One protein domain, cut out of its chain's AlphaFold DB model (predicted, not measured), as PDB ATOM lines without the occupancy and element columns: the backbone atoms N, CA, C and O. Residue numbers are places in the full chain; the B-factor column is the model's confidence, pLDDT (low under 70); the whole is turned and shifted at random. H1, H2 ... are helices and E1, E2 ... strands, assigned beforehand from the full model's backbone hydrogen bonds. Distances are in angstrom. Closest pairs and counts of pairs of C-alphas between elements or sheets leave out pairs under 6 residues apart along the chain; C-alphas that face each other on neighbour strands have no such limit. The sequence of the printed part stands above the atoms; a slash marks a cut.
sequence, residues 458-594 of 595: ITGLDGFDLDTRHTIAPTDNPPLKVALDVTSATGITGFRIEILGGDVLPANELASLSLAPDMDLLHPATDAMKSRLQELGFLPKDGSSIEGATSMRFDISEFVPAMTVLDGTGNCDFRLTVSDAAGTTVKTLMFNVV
ATOM      1  N   ILE A 458      -4.082  14.209 160.070       87.69
ATOM      2  CA  ILE A 458      -2.918  14.944 159.561       87.69
ATOM      3  C   ILE A 458      -2.789  16.202 160.414       87.69
ATOM      4  O   ILE A 458      -3.662  17.072 160.351       87.69
ATOM      5  N   THR A 459      -1.724  16.298 161.201       82.38
ATOM      6  CA  THR A 459      -1.493  17.411 162.135       82.38
ATOM      7  C   THR A 459      -0.133  18.047 161.889       82.38
ATOM      8  O   THR A 459       0.845  17.346 161.643       82.38
ATOM      9  N   GLY A 460      -0.058  19.376 161.949       78.75
ATOM     10  CA  GLY A 460       1.210  20.091 161.839       78.75
ATOM     11  C   GLY A 460       2.074  19.907 163.084       78.75
ATOM     12  O   GLY A 460       1.561  19.800 164.196       78.75
ATOM     13  N   LEU A 461       3.387  19.835 162.884       71.38
ATOM     14  CA  LEU A 461       4.401  19.726 163.932       71.38
ATOM     15  C   LEU A 461       5.179  21.029 164.057       71.38
ATOM     16  O   LEU A 461       5.139  21.869 163.162       71.38
ATOM     17  N   ASP A 462       5.895  21.190 165.168       76.94
ATOM     18  CA  ASP A 462       6.777  22.337 165.419       76.94
ATOM     19  C   ASP A 462       6.061  23.698 165.254       76.94
ATOM     20  O   ASP A 462       6.646  24.677 164.794       76.94
ATOM     21  N   GLY A 463       4.768  23.752 165.603       69.62
ATOM     22  CA  GLY A 463       3.928  24.950 165.485       69.62
ATOM     23  C   GLY A 463       3.438  25.267 164.065       69.62
ATOM     24  O   GLY A 463       2.866  26.336 163.853       69.62
ATOM     25  N   PHE A 464       3.641  24.373 163.091       80.62
ATOM     26  CA  PHE A 464       3.166  24.561 161.723       80.62
ATOM     27  C   PHE A 464       1.634  24.507 161.643       80.62
ATOM     28  O   PHE A 464       1.012  23.486 161.933       80.62
ATOM     29  N   ASP A 465       1.020  25.602 161.202       82.81
ATOM     30  CA  ASP A 465      -0.430  25.708 161.053       82.81
ATOM     31  C   ASP A 465      -0.883  25.284 159.645       82.81
ATOM     32  O   ASP A 465      -0.536  25.901 158.641       82.81
ATOM     33  N   LEU A 466      -1.686  24.223 159.569       85.56
ATOM     34  CA  LEU A 466      -2.203  23.653 158.320       85.56
ATOM     35  C   LEU A 466      -3.287  24.503 157.643       85.56
ATOM     36  O   LEU A 466      -3.558  24.298 156.458       85.56
ATOM     37  N   ASP A 467      -3.936  25.406 158.376       87.75
ATOM     38  CA  ASP A 467      -5.097  26.154 157.890       87.75
ATOM     39  C   ASP A 467      -4.722  27.578 157.429       87.75
ATOM     40  O   ASP A 467      -5.573  28.333 156.946       87.75
ATOM     41  N   THR A 468      -3.435  27.935 157.494       88.75
ATOM     42  CA  THR A 468      -2.900  29.222 157.034       88.75
ATOM     43  C   THR A 468      -2.030  29.084 155.788       88.75
ATOM     44  O   THR A 468      -1.410  28.055 155.519       88.75
ATOM     45  N   ARG A 469      -2.000  30.150 154.977       93.31
ATOM     46  CA  ARG A 469      -1.064  30.265 153.854       93.31
ATOM     47  C   ARG A 469       0.249  30.848 154.359       93.31
ATOM     48  O   ARG A 469       0.281  31.999 154.789       93.31
ATOM     49  N   HIS A 470       1.325  30.083 154.230       92.19
ATOM     50  CA  HIS A 470       2.660  30.492 154.659       92.19
ATOM     51  C   HIS A 470       3.404  31.183 153.526       92.19
ATOM     52  O   HIS A 470       3.406  30.704 152.392       92.19
ATOM     53  N   THR A 471       4.036  32.319 153.814       92.31
ATOM     54  CA  THR A 471       4.932  32.976 152.852       92.31
ATOM     55  C   THR A 471       6.348  32.461 153.069       92.31
ATOM     56  O   THR A 471       6.774  32.371 154.213       92.31
ATOM     57  N   ILE A 472       7.041  32.119 151.983       90.75
ATOM     58  CA  ILE A 472       8.418  31.617 152.011       90.75
ATOM     59  C   ILE A 472       9.284  32.586 151.213       90.75
ATOM     60  O   ILE A 472       8.991  32.844 150.040       90.75
ATOM     61  N   ALA A 473      10.339  33.096 151.839       87.62
ATOM     62  CA  ALA A 473      11.306  34.003 151.238       87.62
ATOM     63  C   ALA A 473      12.749  33.493 151.432       87.62
ATOM     64  O   ALA A 473      13.058  32.895 152.466       87.62
ATOM     65  N   PRO A 474      13.691  33.800 150.515       82.94
ATOM     66  CA  PRO A 474      15.106  33.450 150.673       82.94
ATOM     67  C   PRO A 474      15.751  34.030 151.941       82.94
ATOM     68  O   PRO A 474      16.808  33.569 152.369       82.94
ATOM     69  N   THR A 475      15.154  35.082 152.510       83.38
ATOM     70  CA  THR A 475      15.647  35.779 153.704       83.38
ATOM     71  C   THR A 475      15.146  35.197 155.022       83.38
ATOM     72  O   THR A 475      15.560  35.691 156.073       83.38
ATOM     73  N   ASP A 476      14.258  34.204 154.995       83.31
ATOM     74  CA  ASP A 476      13.677  33.641 156.214       83.31
ATOM     75  C   ASP A 476      14.755  32.964 157.071       83.31
ATOM     76  O   ASP A 476      15.483  32.074 156.623       83.31
ATOM     77  N   ASN A 477      14.875  33.411 158.325       79.25
ATOM     78  CA  ASN A 477      15.824  32.875 159.294       79.25
ATOM     79  C   ASN A 477      15.194  32.824 160.703       79.25
ATOM     80  O   ASN A 477      15.020  33.881 161.317       79.25
ATOM     81  N   PRO A 478      14.881  31.631 161.240       80.62
ATOM     82  CA  PRO A 478      15.096  30.320 160.623       80.62
ATOM     83  C   PRO A 478      14.176  30.086 159.407       80.62
ATOM     84  O   PRO A 478      13.102  30.684 159.339       80.62
ATOM     85  N   PRO A 479      14.573  29.225 158.450       83.19
ATOM     86  CA  PRO A 479      13.703  28.843 157.342       83.19
ATOM     87  C   PRO A 479      12.431  28.160 157.857       83.19
ATOM     88  O   PRO A 479      12.460  27.482 158.890       83.19
ATOM     89  N   LEU A 480      11.326  28.308 157.119       85.44
ATOM     90  CA  LEU A 480      10.052  27.679 157.462       85.44
ATOM     91  C   LEU A 480      10.211  26.155 157.540       85.44
ATOM     92  O   LEU A 480      10.540  25.500 156.549       85.44
ATOM     93  N   LYS A 481       9.941  25.594 158.720       88.38
ATOM     94  CA  LYS A 481       9.883  24.147 158.931       88.38
ATOM     95  C   LYS A 481       8.486  23.644 158.606       88.38
ATOM     96  O   LYS A 481       7.496  24.216 159.054       88.38
ATOM     97  N   VAL A 482       8.419  22.569 157.830       89.44
ATOM     98  CA  VAL A 482       7.163  21.937 157.426       89.44
ATOM     99  C   VAL A 482       7.274  20.450 157.706       89.44
ATOM    100  O   VAL A 482       7.685  19.657 156.858       89.44
ATOM    101  N   ALA A 483       6.886  20.099 158.925       86.19
ATOM    102  CA  ALA A 483       6.771  18.732 159.386       86.19
ATOM    103  C   ALA A 483       5.326  18.471 159.816       86.19
ATOM    104  O   ALA A 483       4.695  19.313 160.450       86.19
ATOM    105  N   LEU A 484       4.803  17.304 159.459       87.25
ATOM    106  CA  LEU A 484       3.465  16.842 159.797       87.25
ATOM    107  C   LEU A 484       3.554  15.459 160.439       87.25
ATOM    108  O   LEU A 484       4.419  14.648 160.093       87.25
ATOM    109  N   ASP A 485       2.621  15.186 161.337       83.69
ATOM    110  CA  ASP A 485       2.297  13.835 161.771       83.69
ATOM    111  C   ASP A 485       1.105  13.331 160.968       83.69
ATOM    112  O   ASP A 485       0.106  14.040 160.811       83.69
ATOM    113  N   VAL A 486       1.225  12.116 160.446       85.81
ATOM    114  CA  VAL A 486       0.136  11.418 159.769       85.81
ATOM    115  C   VAL A 486      -0.143  10.145 160.544       85.81
ATOM    116  O   VAL A 486       0.707   9.259 160.617       85.81
ATOM    117  N   THR A 487      -1.338  10.047 161.114       78.25
ATOM    118  CA  THR A 487      -1.725   8.963 162.019       78.25
ATOM    119  C   THR A 487      -2.961   8.228 161.516       78.25
ATOM    120  O   THR A 487      -3.849   8.812 160.897       78.25
ATOM    121  N   SER A 488      -3.031   6.920 161.752       73.62
ATOM    122  CA  SER A 488      -4.148   6.072 161.336       73.62
ATOM    123  C   SER A 488      -4.385   4.946 162.337       73.62
ATOM    124  O   SER A 488      -3.472   4.189 162.658       73.62
ATOM    125  N   ALA A 489      -5.645   4.771 162.742       65.25
ATOM    126  CA  ALA A 489      -6.048   3.714 163.666       65.25
ATOM    127  C   ALA A 489      -6.011   2.317 163.020       65.25
ATOM    128  O   ALA A 489      -5.771   1.321 163.700       65.25
ATOM    129  N   THR A 490      -6.256   2.232 161.707       63.19
ATOM    130  CA  THR A 490      -6.317   0.956 160.968       63.19
ATOM    131  C   THR A 490      -5.110   0.707 160.060       63.19
ATOM    132  O   THR A 490      -5.073  -0.309 159.367       63.19
ATOM    133  N   GLY A 491      -4.132   1.617 160.071       76.81
ATOM    134  CA  GLY A 491      -2.974   1.614 159.183       76.81
ATOM    135  C   GLY A 491      -3.261   2.293 157.841       76.81
ATOM    136  O   GLY A 491      -4.324   2.109 157.247       76.81
ATOM    137  N   ILE A 492      -2.302   3.076 157.346       84.88
ATOM    138  CA  ILE A 492      -2.431   3.832 156.094       84.88
ATOM    139  C   ILE A 492      -2.532   2.869 154.902       84.88
ATOM    140  O   ILE A 492      -1.629   2.076 154.644       84.88
ATOM    141  N   THR A 493      -3.613   2.974 154.131       87.56
ATOM    142  CA  THR A 493      -3.842   2.189 152.902       87.56
ATOM    143  C   THR A 493      -3.729   3.024 151.628       87.56
ATOM    144  O   THR A 493      -3.835   2.489 150.528       87.56
ATOM    145  N   GLY A 494      -3.543   4.339 151.751       90.19
ATOM    146  CA  GLY A 494      -3.308   5.234 150.622       90.19
ATOM    147  C   GLY A 494      -2.770   6.582 151.076       90.19
ATOM    148  O   GLY A 494      -3.206   7.116 152.091       90.19
ATOM    149  N   PHE A 495      -1.829   7.133 150.317       95.44
ATOM    150  CA  PHE A 495      -1.256   8.452 150.551       95.44
ATOM    151  C   PHE A 495      -0.858   9.044 149.202       95.44
ATOM    152  O   PHE A 495       0.121   8.638 148.578       95.44
ATOM    153  N   ARG A 496      -1.653  10.007 148.743       95.31
ATOM    154  CA  ARG A 496      -1.476  10.704 147.475       95.31
ATOM    155  C   ARG A 496      -1.140  12.169 147.706       95.31
ATOM    156  O   ARG A 496      -1.756  12.820 148.551       95.31
ATOM    157  N   ILE A 497      -0.203  12.682 146.919       95.12
ATOM    158  CA  ILE A 497       0.161  14.097 146.886       95.12
ATOM    159  C   ILE A 497      -0.119  14.643 145.501       95.12
ATOM    160  O   ILE A 497       0.346  14.101 144.501       95.12
ATOM    161  N   GLU A 498      -0.841  15.750 145.465       95.00
ATOM    162  CA  GLU A 498      -1.055  16.526 144.257       95.00
ATOM    163  C   GLU A 498      -0.479  17.927 144.434       95.00
ATOM    164  O   GLU A 498      -0.893  18.688 145.311       95.00
ATOM    165  N   ILE A 499       0.504  18.249 143.602       91.88
ATOM    166  CA  ILE A 499       1.206  19.524 143.601       91.88
ATOM    167  C   ILE A 499       0.449  20.472 142.676       91.88
ATOM    168  O   ILE A 499       0.526  20.395 141.447       91.88
ATOM    169  N   LEU A 500      -0.271  21.407 143.283       87.75
ATOM    170  CA  LEU A 500      -0.942  22.525 142.630       87.75
ATOM    171  C   LEU A 500       0.075  23.668 142.484       87.75
ATOM    172  O   LEU A 500      -0.042  24.733 143.090       87.75
ATOM    173  N   GLY A 501       1.127  23.380 141.713       70.81
ATOM    174  CA  GLY A 501       2.406  24.090 141.754       70.81
ATOM    175  C   GLY A 501       2.463  25.460 141.078       70.81
ATOM    176  O   GLY A 501       3.468  26.152 141.230       70.81
ATOM    177  N   GLY A 502       1.414  25.854 140.347       79.19
ATOM    178  CA  GLY A 502       1.346  27.139 139.643       79.19
ATOM    179  C   GLY A 502       2.580  27.420 138.776       79.19
ATOM    180  O   GLY A 502       3.101  26.523 138.112       79.19
ATOM    181  N   ASP A 503       3.048  28.669 138.818       83.00
ATOM    182  CA  ASP A 503       4.274  29.117 138.144       83.00
ATOM    183  C   ASP A 503       5.552  28.811 138.953       83.00
ATOM    184  O   ASP A 503       6.650  28.945 138.423       83.00
ATOM    185  N   VAL A 504       5.424  28.383 140.218       86.12
ATOM    186  CA  VAL A 504       6.541  28.075 141.136       86.12
ATOM    187  C   VAL A 504       7.129  26.686 140.875       86.12
ATOM    188  O   VAL A 504       8.343  26.522 140.802       86.12
ATOM    189  N   LEU A 505       6.265  25.680 140.716       88.25
ATOM    190  CA  LEU A 505       6.622  24.288 140.428       88.25
ATOM    191  C   LEU A 505       5.820  23.771 139.221       88.25
ATOM    192  O   LEU A 505       4.941  22.914 139.373       88.25
ATOM    193  N   PRO A 506       6.084  24.282 138.004       87.38
ATOM    194  CA  PRO A 506       5.436  23.781 136.802       87.38
ATOM    195  C   PRO A 506       5.897  22.349 136.479       87.38
ATOM    196  O   PRO A 506       6.929  21.864 136.946       87.38
ATOM    197  N   ALA A 507       5.137  21.647 135.633       85.81
ATOM    198  CA  ALA A 507       5.354  20.223 135.363       85.81
ATOM    199  C   ALA A 507       6.758  19.882 134.816       85.81
ATOM    200  O   ALA A 507       7.250  18.779 135.046       85.81
ATOM    201  N   ASN A 508       7.413  20.804 134.102       86.06
ATOM    202  CA  ASN A 508       8.788  20.633 133.628       86.06
ATOM    203  C   ASN A 508       9.819  20.676 134.768       86.06
ATOM    204  O   ASN A 508      10.776  19.907 134.715       86.06
ATOM    205  N   GLU A 509       9.617  21.519 135.785       88.06
ATOM    206  CA  GLU A 509      10.486  21.563 136.970       88.06
ATOM    207  C   GLU A 509      10.290  20.320 137.836       88.06
ATOM    208  O   GLU A 509      11.254  19.680 138.242       88.06
ATOM    209  N   LEU A 510       9.045  19.874 138.023       88.12
ATOM    210  CA  LEU A 510       8.787  18.604 138.707       88.12
ATOM    211  C   LEU A 510       9.447  17.426 137.976       88.12
ATOM    212  O   LEU A 510      10.103  16.597 138.606       88.12
ATOM    213  N   ALA A 511       9.355  17.386 136.644       88.12
ATOM    214  CA  ALA A 511      10.002  16.347 135.847       88.12
ATOM    215  C   ALA A 511      11.538  16.382 135.956       88.12
ATOM    216  O   ALA A 511      12.163  15.318 135.954       88.12
ATOM    217  N   SER A 512      12.153  17.565 136.085       86.19
ATOM    218  CA  SER A 512      13.606  17.704 136.287       86.19
ATOM    219  C   SER A 512      14.050  17.089 137.624       86.19
ATOM    220  O   SER A 512      15.109  16.458 137.701       86.19
ATOM    221  N   LEU A 513      13.181  17.150 138.637       84.69
ATOM    222  CA  LEU A 513      13.343  16.510 139.943       84.69
ATOM    223  C   LEU A 513      12.931  15.027 139.960       84.69
ATOM    224  O   LEU A 513      12.973  14.396 141.011       84.69
ATOM    225  N   SER A 514      12.561  14.440 138.813       88.81
ATOM    226  CA  SER A 514      11.973  13.089 138.720       88.81
ATOM    227  C   SER A 514      10.684  12.914 139.540       88.81
ATOM    228  O   SER A 514      10.344  11.803 139.950       88.81
ATOM    229  N   LEU A 515       9.963  14.013 139.758       90.94
ATOM    230  CA  LEU A 515       8.653  14.068 140.390       90.94
ATOM    231  C   LEU A 515       7.552  14.240 139.333       90.94
ATOM    232  O   LEU A 515       7.809  14.503 138.156       90.94
ATOM    233  N   ALA A 516       6.304  14.097 139.764       90.62
ATOM    234  CA  ALA A 516       5.127  14.353 138.947       90.62
ATOM    235  C   ALA A 516       4.155  15.277 139.699       90.62
ATOM    236  O   ALA A 516       4.205  15.337 140.927       90.62
ATOM    237  N   PRO A 517       3.245  15.973 138.993       89.69
ATOM    238  CA  PRO A 517       2.201  16.775 139.636       89.69
ATOM    239  C   PRO A 517       1.273  15.961 140.542       89.69
ATOM    240  O   PRO A 517       0.620  16.522 141.408       89.69
ATOM    241  N   ASP A 518       1.199  14.651 140.329       93.88
ATOM    242  CA  ASP A 518       0.340  13.732 141.058       93.88
ATOM    243  C   ASP A 518       1.139  12.456 141.345       93.88
ATOM    244  O   ASP A 518       1.653  11.817 140.420       93.88
ATOM    245  N   MET A 519       1.304  12.134 142.626       94.12
ATOM    246  CA  MET A 519       2.177  11.063 143.101       94.12
ATOM    247  C   MET A 519       1.473  10.227 144.167       94.12
ATOM    248  O   MET A 519       0.905  10.761 145.118       94.12
ATOM    249  N   ASP A 520       1.556   8.905 144.024       94.44
ATOM    250  CA  ASP A 520       1.210   7.941 145.069       94.44
ATOM    251  C   ASP A 520       2.483   7.605 145.854       94.44
ATOM    252  O   ASP A 520       3.464   7.126 145.281       94.44
ATOM    253  N   LEU A 521       2.488   7.901 147.152       94.44
ATOM    254  CA  LEU A 521       3.644   7.669 148.013       94.44
ATOM    255  C   LEU A 521       3.777   6.205 148.441       94.44
ATOM    256  O   LEU A 521       4.893   5.772 148.724       94.44
ATOM    257  N   LEU A 522       2.684   5.433 148.474       90.50
ATOM    258  CA  LEU A 522       2.756   3.993 148.761       90.50
ATOM    259  C   LEU A 522       3.338   3.255 147.557       90.50
ATOM    260  O   LEU A 522       4.168   2.359 147.708       90.50
ATOM    261  N   HIS A 523       2.942   3.678 146.355       90.69
ATOM    262  CA  HIS A 523       3.373   3.070 145.101       90.69
ATOM    263  C   HIS A 523       3.955   4.102 144.122       90.69
ATOM    264  O   HIS A 523       3.333   4.388 143.091       90.69
ATOM    265  N   PRO A 524       5.166   4.641 144.382       91.38
ATOM    266  CA  PRO A 524       5.818   5.554 143.450       91.38
ATOM    267  C   PRO A 524       5.990   4.912 142.071       91.38
ATOM    268  O   PRO A 524       6.377   3.748 141.952       91.38
ATOM    269  N   ALA A 525       5.746   5.681 141.009       90.19
ATOM    270  CA  ALA A 525       5.703   5.149 139.644       90.19
ATOM    271  C   ALA A 525       7.050   4.588 139.147       90.19
ATOM    272  O   ALA A 525       7.079   3.770 138.227       90.19
ATOM    273  N   THR A 526       8.169   5.053 139.716       91.44
ATOM    274  CA  THR A 526       9.527   4.614 139.366       91.44
ATOM    275  C   THR A 526      10.437   4.600 140.596       91.44
ATOM    276  O   THR A 526      10.237   5.383 141.526       91.44
ATOM    277  N   ASP A 527      11.493   3.781 140.570       90.00
ATOM    278  CA  ASP A 527      12.511   3.759 141.635       90.00
ATOM    279  C   ASP A 527      13.225   5.111 141.780       90.00
ATOM    280  O   ASP A 527      13.505   5.552 142.891       90.00
ATOM    281  N   ALA A 528      13.459   5.808 140.662       90.44
ATOM    282  CA  ALA A 528      14.047   7.145 140.665       90.44
ATOM    283  C   ALA A 528      13.166   8.152 141.423       90.44
ATOM    284  O   ALA A 528      13.672   8.925 142.231       90.44
ATOM    285  N   MET A 529      11.847   8.102 141.208       93.00
ATOM    286  CA  MET A 529      10.889   8.921 141.954       93.00
ATOM    287  C   MET A 529      10.894   8.559 143.439       93.00
ATOM    288  O   MET A 529      10.942   9.454 144.274       93.00
ATOM    289  N   LYS A 530      10.909   7.263 143.783       90.88
ATOM    290  CA  LYS A 530      10.982   6.814 145.180       90.88
ATOM    291  C   LYS A 530      12.214   7.376 145.897       90.88
ATOM    292  O   LYS A 530      12.068   7.938 146.978       90.88
ATOM    293  N   SER A 531      13.399   7.281 145.288       90.69
ATOM    294  CA  SER A 531      14.630   7.839 145.867       90.69
ATOM    295  C   SER A 531      14.549   9.354 146.044       90.69
ATOM    296  O   SER A 531      14.939   9.868 147.087       90.69
ATOM    297  N   ARG A 532      13.983  10.078 145.071       90.62
ATOM    298  CA  ARG A 532      13.807  11.532 145.183       90.62
ATOM    299  C   ARG A 532      12.808  11.929 146.261       90.62
ATOM    300  O   ARG A 532      13.075  12.862 147.006       90.62
ATOM    301  N   LEU A 533      11.700  11.207 146.402       92.69
ATOM    302  CA  LEU A 533      10.733  11.441 147.478       92.69
ATOM    303  C   LEU A 533      11.362  11.244 148.869       92.69
ATOM    304  O   LEU A 533      11.036  11.995 149.783       92.69
ATOM    305  N   GLN A 534      12.280  10.285 149.026       91.38
ATOM    306  CA  GLN A 534      13.033  10.085 150.273       91.38
ATOM    307  C   GLN A 534      14.035  11.216 150.533       91.38
ATOM    308  O   GLN A 534      14.086  11.757 151.634       91.38
ATOM    309  N   GLU A 535      14.810  11.606 149.516       89.56
ATOM    310  CA  GLU A 535      15.784  12.701 149.626       89.56
ATOM    311  C   GLU A 535      15.120  14.032 149.989       89.56
ATOM    312  O   GLU A 535      15.652  14.783 150.800       89.56
ATOM    313  N   LEU A 536      13.947  14.303 149.414       89.19
ATOM    314  CA  LEU A 536      13.187  15.538 149.615       89.19
ATOM    315  C   LEU A 536      12.260  15.494 150.844       89.19
ATOM    316  O   LEU A 536      11.579  16.479 151.120       89.19
ATOM    317  N   GLY A 537      12.222  14.368 151.566       88.31
ATOM    318  CA  GLY A 537      11.502  14.228 152.835       88.31
ATOM    319  C   GLY A 537       9.993  13.946 152.735       88.31
ATOM    320  O   GLY A 537       9.293  13.894 153.747       88.31
ATOM    321  N   PHE A 538       9.485  13.677 151.528       90.69
ATOM    322  CA  PHE A 538       8.117  13.180 151.320       90.69
ATOM    323  C   PHE A 538       7.934  11.734 151.807       90.69
ATOM    324  O   PHE A 538       6.820  11.334 152.146       90.69
ATOM    325  N   LEU A 539       9.013  10.944 151.816       90.88
ATOM    326  CA  LEU A 539       9.065   9.580 152.345       90.88
ATOM    327  C   LEU A 539      10.121   9.464 153.456       90.88
ATOM    328  O   LEU A 539      11.097  10.218 153.440       90.88
ATOM    329  N   PRO A 540       9.986   8.487 154.375       84.06
ATOM    330  CA  PRO A 540      10.992   8.222 155.400       84.06
ATOM    331  C   PRO A 540      12.392   7.997 154.804       84.06
ATOM    332  O   PRO A 540      12.578   7.170 153.903       84.06
ATOM    333  N   LYS A 541      13.390   8.737 155.312       82.00
ATOM    334  CA  LYS A 541      14.791   8.678 154.841       82.00
ATOM    335  C   LYS A 541      15.458   7.324 155.112       82.00
ATOM    336  O   LYS A 541      16.390   6.946 154.409       82.00
ATOM    337  N   ASP A 542      14.977   6.596 156.114       78.94
ATOM    338  CA  ASP A 542      15.412   5.240 156.471       78.94
ATOM    339  C   ASP A 542      14.885   4.161 155.503       78.94
ATOM    340  O   ASP A 542      15.322   3.011 155.548       78.94
ATOM    341  N   GLY A 543      13.977   4.529 154.593       75.94
ATOM    342  CA  GLY A 543      13.374   3.623 153.623       75.94
ATOM    343  C   GLY A 543      12.250   2.752 154.175       75.94
ATOM    344  O   GLY A 543      11.795   1.855 153.457       75.94
ATOM    345  N   SER A 544      11.791   3.026 155.397       76.00
ATOM    346  CA  SER A 544      10.666   2.337 156.022       76.00
ATOM    347  C   SER A 544       9.400   2.451 155.170       76.00
ATOM    348  O   SER A 544       9.124   3.479 154.545       76.00
ATOM    349  N   SER A 545       8.632   1.360 155.115       81.06
ATOM    350  CA  SER A 545       7.346   1.350 154.413       81.06
ATOM    351  C   SER A 545       6.323   2.174 155.187       81.06
ATOM    352  O   SER A 545       6.236   2.067 156.408       81.06
ATOM    353  N   ILE A 546       5.520   2.948 154.461       84.69
ATOM    354  CA  ILE A 546       4.388   3.695 155.022       84.69
ATOM    355  C   ILE A 546       3.056   2.950 154.853       84.69
ATOM    356  O   ILE A 546       2.054   3.328 155.451       84.69
ATOM    357  N   GLU A 547       3.026   1.877 154.055       86.31
ATOM    358  CA  GLU A 547       1.836   1.039 153.894       86.31
ATOM    359  C   GLU A 547       1.565   0.251 155.182       86.31
ATOM    360  O   GLU A 547       2.438  -0.455 155.690       86.31
ATOM    361  N   GLY A 548       0.352   0.387 155.716       73.88
ATOM    362  CA  GLY A 548      -0.068  -0.213 156.980       73.88
ATOM    363  C   GLY A 548       0.474   0.491 158.229       73.88
ATOM    364  O   GLY A 548       0.122   0.087 159.335       73.88
ATOM    365  N   ALA A 549       1.286   1.544 158.082       74.00
ATOM    366  CA  ALA A 549       1.801   2.301 159.216       74.00
ATOM    367  C   ALA A 549       0.659   3.028 159.945       74.00
ATOM    368  O   ALA A 549      -0.211   3.625 159.312       74.00
ATOM    369  N   THR A 550       0.658   2.981 161.276       74.06
ATOM    370  CA  THR A 550      -0.324   3.685 162.123       74.06
ATOM    371  C   THR A 550       0.126   5.095 162.505       74.06
ATOM    372  O   THR A 550      -0.673   5.909 162.963       74.06
ATOM    373  N   SER A 551       1.400   5.419 162.287       78.00
ATOM    374  CA  SER A 551       1.961   6.763 162.411       78.00
ATOM    375  C   SER A 551       3.156   6.897 161.471       78.00
ATOM    376  O   SER A 551       3.939   5.955 161.319       78.00
ATOM    377  N   MET A 552       3.293   8.055 160.831       81.94
ATOM    378  CA  MET A 552       4.484   8.431 160.081       81.94
ATOM    379  C   MET A 552       4.730   9.940 160.158       81.94
ATOM    380  O   MET A 552       3.797  10.743 160.170       81.94
ATOM    381  N   ARG A 553       6.008  10.326 160.124       83.88
ATOM    382  CA  ARG A 553       6.417  11.723 159.964       83.88
ATOM    383  C   ARG A 553       6.536  12.048 158.478       83.88
ATOM    384  O   ARG A 553       7.253  11.369 157.746       83.88
ATOM    385  N   PHE A 554       5.853  13.102 158.057       89.06
ATOM    386  CA  PHE A 554       6.011  13.713 156.743       89.06
ATOM    387  C   PHE A 554       6.778  15.022 156.927       89.06
ATOM    388  O   PHE A 554       6.277  15.916 157.600       89.06
ATOM    389  N   ASP A 555       7.993  15.144 156.397       89.88
ATOM    390  CA  ASP A 555       8.861  16.286 156.701       89.88
ATOM    391  C   ASP A 555       9.546  16.816 155.448       89.88
ATOM    392  O   ASP A 555      10.567  16.296 155.014       89.88
ATOM    393  N   ILE A 556       8.992  17.890 154.895       92.56
ATOM    394  CA  ILE A 556       9.515  18.557 153.701       92.56
ATOM    395  C   ILE A 556      10.258  19.850 154.057       92.56
ATOM    396  O   ILE A 556      10.431  20.719 153.202       92.56
ATOM    397  N   SER A 557      10.729  19.992 155.303       89.06
ATOM    398  CA  SER A 557      11.413  21.204 155.785       89.06
ATOM    399  C   SER A 557      12.672  21.550 154.986       89.06
ATOM    400  O   SER A 557      13.047  22.713 154.907       89.06
ATOM    401  N   GLU A 558      13.330  20.561 154.376       84.25
ATOM    402  CA  GLU A 558      14.485  20.789 153.494       84.25
ATOM    403  C   GLU A 558      14.063  21.207 152.075       84.25
ATOM    404  O   GLU A 558      14.786  21.935 151.394       84.25
ATOM    405  N   PHE A 559      12.886  20.771 151.623       88.31
ATOM    406  CA  PHE A 559      12.388  21.033 150.275       88.31
ATOM    407  C   PHE A 559      11.702  22.397 150.155       88.31
ATOM    408  O   PHE A 559      11.876  23.088 149.152       88.31
ATOM    409  N   VAL A 560      10.959  22.813 151.179       88.38
ATOM    410  CA  VAL A 560      10.154  24.046 151.158       88.38
ATOM    411  C   VAL A 560      11.008  25.305 150.922       88.38
ATOM    412  O   VAL A 560      10.685  26.064 150.008       88.38
ATOM    413  N   PRO A 561      12.146  25.517 151.612       81.44
ATOM    414  CA  PRO A 561      13.054  26.621 151.297       81.44
ATOM    415  C   PRO A 561      13.720  26.480 149.923       81.44
ATOM    416  O   PRO A 561      14.005  27.479 149.270       81.44
ATOM    417  N   ALA A 562      13.949  25.257 149.432       84.50
ATOM    418  CA  ALA A 562      14.553  25.049 148.114       84.50
ATOM    419  C   ALA A 562      13.663  25.567 146.968       84.50
ATOM    420  O   ALA A 562      14.176  25.904 145.900       84.50
ATOM    421  N   MET A 563      12.351  25.706 147.195       86.88
ATOM    422  CA  MET A 563      11.427  26.294 146.222       86.88
ATOM    423  C   MET A 563      11.721  27.772 145.932       86.88
ATOM    424  O   MET A 563      11.418  28.230 144.834       86.88
ATOM    425  N   THR A 564      12.350  28.515 146.852       85.75
ATOM    426  CA  THR A 564      12.711  29.928 146.619       85.75
ATOM    427  C   THR A 564      13.914  30.092 145.689       85.75
ATOM    428  O   THR A 564      14.240  31.207 145.295       85.75
ATOM    429  N   VAL A 565      14.622  29.002 145.373       82.88
ATOM    430  CA  VAL A 565      15.764  28.997 144.440       82.88
ATOM    431  C   VAL A 565      15.296  28.814 142.991       82.88
ATOM    432  O   VAL A 565      16.064  29.039 142.059       82.88
ATOM    433  N   LEU A 566      14.040  28.409 142.791       83.06
ATOM    434  CA  LEU A 566      13.432  28.263 141.473       83.06
ATOM    435  C   LEU A 566      12.982  29.624 140.932       83.06
ATOM    436  O   LEU A 566      12.617  30.516 141.694       83.06
ATOM    437  N   ASP A 567      12.950  29.769 139.607       78.56
ATOM    438  CA  ASP A 567      12.647  31.045 138.936       78.56
ATOM    439  C   ASP A 567      11.191  31.529 139.133       78.56
ATOM    440  O   ASP A 567      10.869  32.685 138.849       78.56
ATOM    441  N   GLY A 568      10.293  30.655 139.595       82.81
ATOM    442  CA  GLY A 568       8.876  30.952 139.774       82.81
ATOM    443  C   GLY A 568       8.537  31.630 141.106       82.81
ATOM    444  O   GLY A 568       9.129  31.339 142.141       82.81
ATOM    445  N   THR A 569       7.530  32.509 141.090       86.31
ATOM    446  CA  THR A 569       6.966  33.177 142.281       86.31
ATOM    447  C   THR A 569       5.445  33.046 142.313       86.31
ATOM    448  O   THR A 569       4.807  32.857 141.276       86.31
ATOM    449  N   GLY A 570       4.851  33.159 143.500       89.19
ATOM    450  CA  GLY A 570       3.405  33.106 143.713       89.19
ATOM    451  C   GLY A 570       2.941  31.870 144.482       89.19
ATOM    452  O   GLY A 570       3.693  31.257 145.240       89.19
ATOM    453  N   ASN A 571       1.663  31.522 144.323       92.06
ATOM    454  CA  ASN A 571       1.039  30.453 145.098       92.06
ATOM    455  C   ASN A 571       1.464  29.064 144.605       92.06
ATOM    456  O   ASN A 571       1.407  28.778 143.408       92.06
ATOM    457  N   CYS A 572       1.813  28.195 145.548       91.62
ATOM    458  CA  CYS A 572       2.164  26.803 145.319       91.62
ATOM    459  C   CYS A 572       1.561  25.954 146.440       91.62
ATOM    460  O   CYS A 572       1.946  26.111 147.597       91.62
ATOM    461  N   ASP A 573       0.610  25.080 146.115       93.69
ATOM    462  CA  ASP A 573      -0.124  24.318 147.129       93.69
ATOM    463  C   ASP A 573       0.090  22.807 146.957       93.69
ATOM    464  O   ASP A 573       0.221  22.305 145.842       93.69
ATOM    465  N   PHE A 574       0.092  22.063 148.062       94.75
ATOM    466  CA  PHE A 574       0.245  20.605 148.075       94.75
ATOM    467  C   PHE A 574      -0.994  19.992 148.706       94.75
ATOM    468  O   PHE A 574      -1.207  20.106 149.912       94.75
ATOM    469  N   ARG A 575      -1.820  19.326 147.901       95.62
ATOM    470  CA  ARG A 575      -2.990  18.599 148.388       95.62
ATOM    471  C   ARG A 575      -2.580  17.190 148.799       95.62
ATOM    472  O   ARG A 575      -2.231  16.365 147.958       95.62
ATOM    473  N   LEU A 576      -2.655  16.923 150.095       96.25
ATOM    474  CA  LEU A 576      -2.396  15.635 150.723       96.25
ATOM    475  C   LEU A 576      -3.720  14.890 150.879       96.25
ATOM    476  O   LEU A 576      -4.658  15.410 151.479       96.25
ATOM    477  N   THR A 577      -3.806  13.679 150.336       95.25
ATOM    478  CA  THR A 577      -4.958  12.783 150.496       95.25
ATOM    479  C   THR A 577      -4.479  11.487 151.129       95.25
ATOM    480  O   THR A 577      -3.761  10.725 150.483       95.25
ATOM    481  N   VAL A 578      -4.874  11.237 152.374       94.62
ATOM    482  CA  VAL A 578      -4.481  10.047 153.139       94.62
ATOM    483  C   VAL A 578      -5.723   9.218 153.430       94.62
ATOM    484  O   VAL A 578      -6.751   9.756 153.836       94.62
ATOM    485  N   SER A 579      -5.648   7.910 153.221       87.75
ATOM    486  CA  SER A 579      -6.752   6.977 153.442       87.75
ATOM    487  C   SER A 579      -6.324   5.772 154.263       87.75
ATOM    488  O   SER A 579      -5.196   5.299 154.127       87.75
ATOM    489  N   ASP A 580      -7.261   5.251 155.040       87.56
ATOM    490  CA  ASP A 580      -7.180   3.971 155.731       87.56
ATOM    491  C   ASP A 580      -8.503   3.195 155.583       87.56
ATOM    492  O   ASP A 580      -9.352   3.536 154.751       87.56
ATOM    493  N   ALA A 581      -8.692   2.127 156.363       71.44
ATOM    494  CA  ALA A 581      -9.918   1.335 156.318       71.44
ATOM    495  C   ALA A 581     -11.144   2.064 156.903       71.44
ATOM    496  O   ALA A 581     -12.272   1.669 156.600       71.44
ATOM    497  N   ALA A 582     -10.941   3.096 157.726       69.94
ATOM    498  CA  ALA A 582     -12.002   3.886 158.344       69.94
ATOM    499  C   ALA A 582     -12.459   5.052 157.452       69.94
ATOM    500  O   ALA A 582     -13.635   5.418 157.474       69.94
ATOM    501  N   GLY A 583     -11.580   5.606 156.614       77.56
ATOM    502  CA  GLY A 583     -11.969   6.666 155.689       77.56
ATOM    503  C   GLY A 583     -10.819   7.363 154.973       77.56
ATOM    504  O   GLY A 583      -9.751   6.803 154.738       77.56
ATOM    505  N   THR A 584     -11.061   8.601 154.546       88.12
ATOM    506  CA  THR A 584     -10.089   9.421 153.811       88.12
ATOM    507  C   THR A 584     -10.099  10.846 154.337       88.12
ATOM    508  O   THR A 584     -11.158  11.464 154.439       88.12
ATOM    509  N   THR A 585      -8.907  11.382 154.569       90.50
ATOM    510  CA  THR A 585      -8.669  12.751 155.017       90.50
ATOM    511  C   THR A 585      -7.883  13.514 153.965       90.50
ATOM    512  O   THR A 585      -6.926  13.003 153.380       90.50
ATOM    513  N   VAL A 586      -8.299  14.757 153.724       93.38
ATOM    514  CA  VAL A 586      -7.657  15.661 152.771       93.38
ATOM    515  C   VAL A 586      -7.240  16.934 153.495       93.38
ATOM    516  O   VAL A 586      -8.073  17.587 154.126       93.38
ATOM    517  N   LYS A 587      -5.966  17.307 153.376       92.69
ATOM    518  CA  LYS A 587      -5.423  18.591 153.839       92.69
ATOM    519  C   LYS A 587      -4.584  19.219 152.731       92.69
ATOM    520  O   LYS A 587      -4.010  18.509 151.911       92.69
ATOM    521  N   THR A 588      -4.521  20.543 152.699       94.62
ATOM    522  CA  THR A 588      -3.765  21.279 151.682       94.62
ATOM    523  C   THR A 588      -2.730  22.153 152.364       94.62
ATOM    524  O   THR A 588      -3.098  23.038 153.125       94.62
ATOM    525  N   LEU A 589      -1.452  21.931 152.067       94.62
ATOM    526  CA  LEU A 589      -0.386  22.855 152.444       94.62
ATOM    527  C   LEU A 589      -0.405  24.025 151.469       94.62
ATOM    528  O   LEU A 589      -0.404  23.802 150.258       94.62
ATOM    529  N   MET A 590      -0.451  25.249 151.983       93.88
ATOM    530  CA  MET A 590      -0.610  26.451 151.171       93.88
ATOM    531  C   MET A 590       0.615  27.343 151.306       93.88
ATOM    532  O   MET A 590       0.862  27.890 152.382       93.88
ATOM    533  N   PHE A 591       1.344  27.541 150.209       93.75
ATOM    534  CA  PHE A 591       2.548  28.368 150.206       93.75
ATOM    535  C   PHE A 591       2.437  29.538 149.239       93.75
ATOM    536  O   PHE A 591       1.841  29.437 148.169       93.75
ATOM    537  N   ASN A 592       3.028  30.665 149.610       92.94
ATOM    538  CA  ASN A 592       3.272  31.797 148.729       92.94
ATOM    539  C   ASN A 592       4.783  32.026 148.645       92.94
ATOM    540  O   ASN A 592       5.392  32.472 149.615       92.94
ATOM    541  N   VAL A 593       5.381  31.702 147.504       91.56
ATOM    542  CA  VAL A 593       6.822  31.847 147.285       91.56
ATOM    543  C   VAL A 593       7.120  33.239 146.752       91.56
ATOM    544  O   VAL A 593       6.585  33.651 145.718       91.56
ATOM    545  N   VAL A 594       7.992  33.955 147.452       88.44
ATOM    546  CA  VAL A 594       8.494  35.275 147.060       88.44
ATOM    547  C   VAL A 594      10.015  35.228 146.941       88.44
ATOM    548  O   VAL A 594      10.648  34.340 147.506       88.44
TER     549      VAL A 594
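This is residues 458 to 594 of the 595 residues of an uncharacterized protein of Alistipes sp. CHKCI003 (UniProt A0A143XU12). Two sheets meet along one side and spread apart like a V, only partly face to face: the long, twisted E2 E8 E7 E4 E5 makes one wall and the small E1 E3 E6 the other. H3 lies at one end, near E2 and the last residues of E8, while H1 and H2 lie toward the E5 side of the larger sheet. The printed part has 137 residues with three named helices and eight named strands, in the order E1 E2 E3 E4 H1 E5 H2 E6 H3 E7 E8. Its class is mixed, helices and strands; the larger sheet is mixed and the smaller antiparallel. The whole is compact, with a radius of gyration of the C-alphas of 14.4 A and spans of 41 by 33 by 24 A.

E1, residues 458 to 460, begins at C-alpha 458 (-2.918, 14.944, 159.561). E2 is residues 469 to 472, E3 483 to 487 at 13.2 A, and E4 494 to 500 at 19.2 A. H1 is residues 507 to 512, E5 518 to 520, and H2 527 to 535 at 12.4 A, starting at C-alpha 527 (12.511, 3.759, 141.635). E6 is residues 551 to 555 at 13.1 A and H3 559 to 565 at 10.4 A. E7, residues 570 to 579, spans 29.7 A; E8, residues 584 to 593, spans 28.8 A and ends at C-alpha 593 (6.822, 31.847, 147.285).

In the larger sheet E7 and E8 form a hairpin, with N 574 and O 589 2.8 A apart. E4 is antiparallel to E7, with N 496 and O 577 at 2.8 A, and to the edge strand E5, with N 497 and O 519 at 2.9 A. The other edge strand, E2, is parallel to E8, with N 592 and O 470 at 2.8 A. In the smaller sheet E3 is antiparallel to E1, with N 485 and O 459 at 2.8 A, and to E6, with N 484 and O 554 at 2.7 A. The closest C-alphas of E1 and E8, Ile 458 and Lys 587, are 7.2 A apart. E3 and E7 are only just apart, at 8.2 A. H3 only grazes the larger sheet with residues 560 to 565; its closest C-alphas to E8 are Thr 564 and Val 593, 6.2 A. H1 and H2 are each only just not on that sheet, with 4 pairs of C-alphas within 10 A. Every O i to N i+4 pair is within hydrogen-bond range in H1 and H2; in H3 it is 1 of 3, beside 4 of 4 O i to N i+3 pairs.

The C-alphas farthest apart, Thr 475 and Ala 581, are 43.0 A apart. The printed part has no cut. The one long link is H2 to E6, residues 536 to 550. Mean pLDDT of the printed part is 86.4; residues 463, 489 to 490 and 582 are under 70.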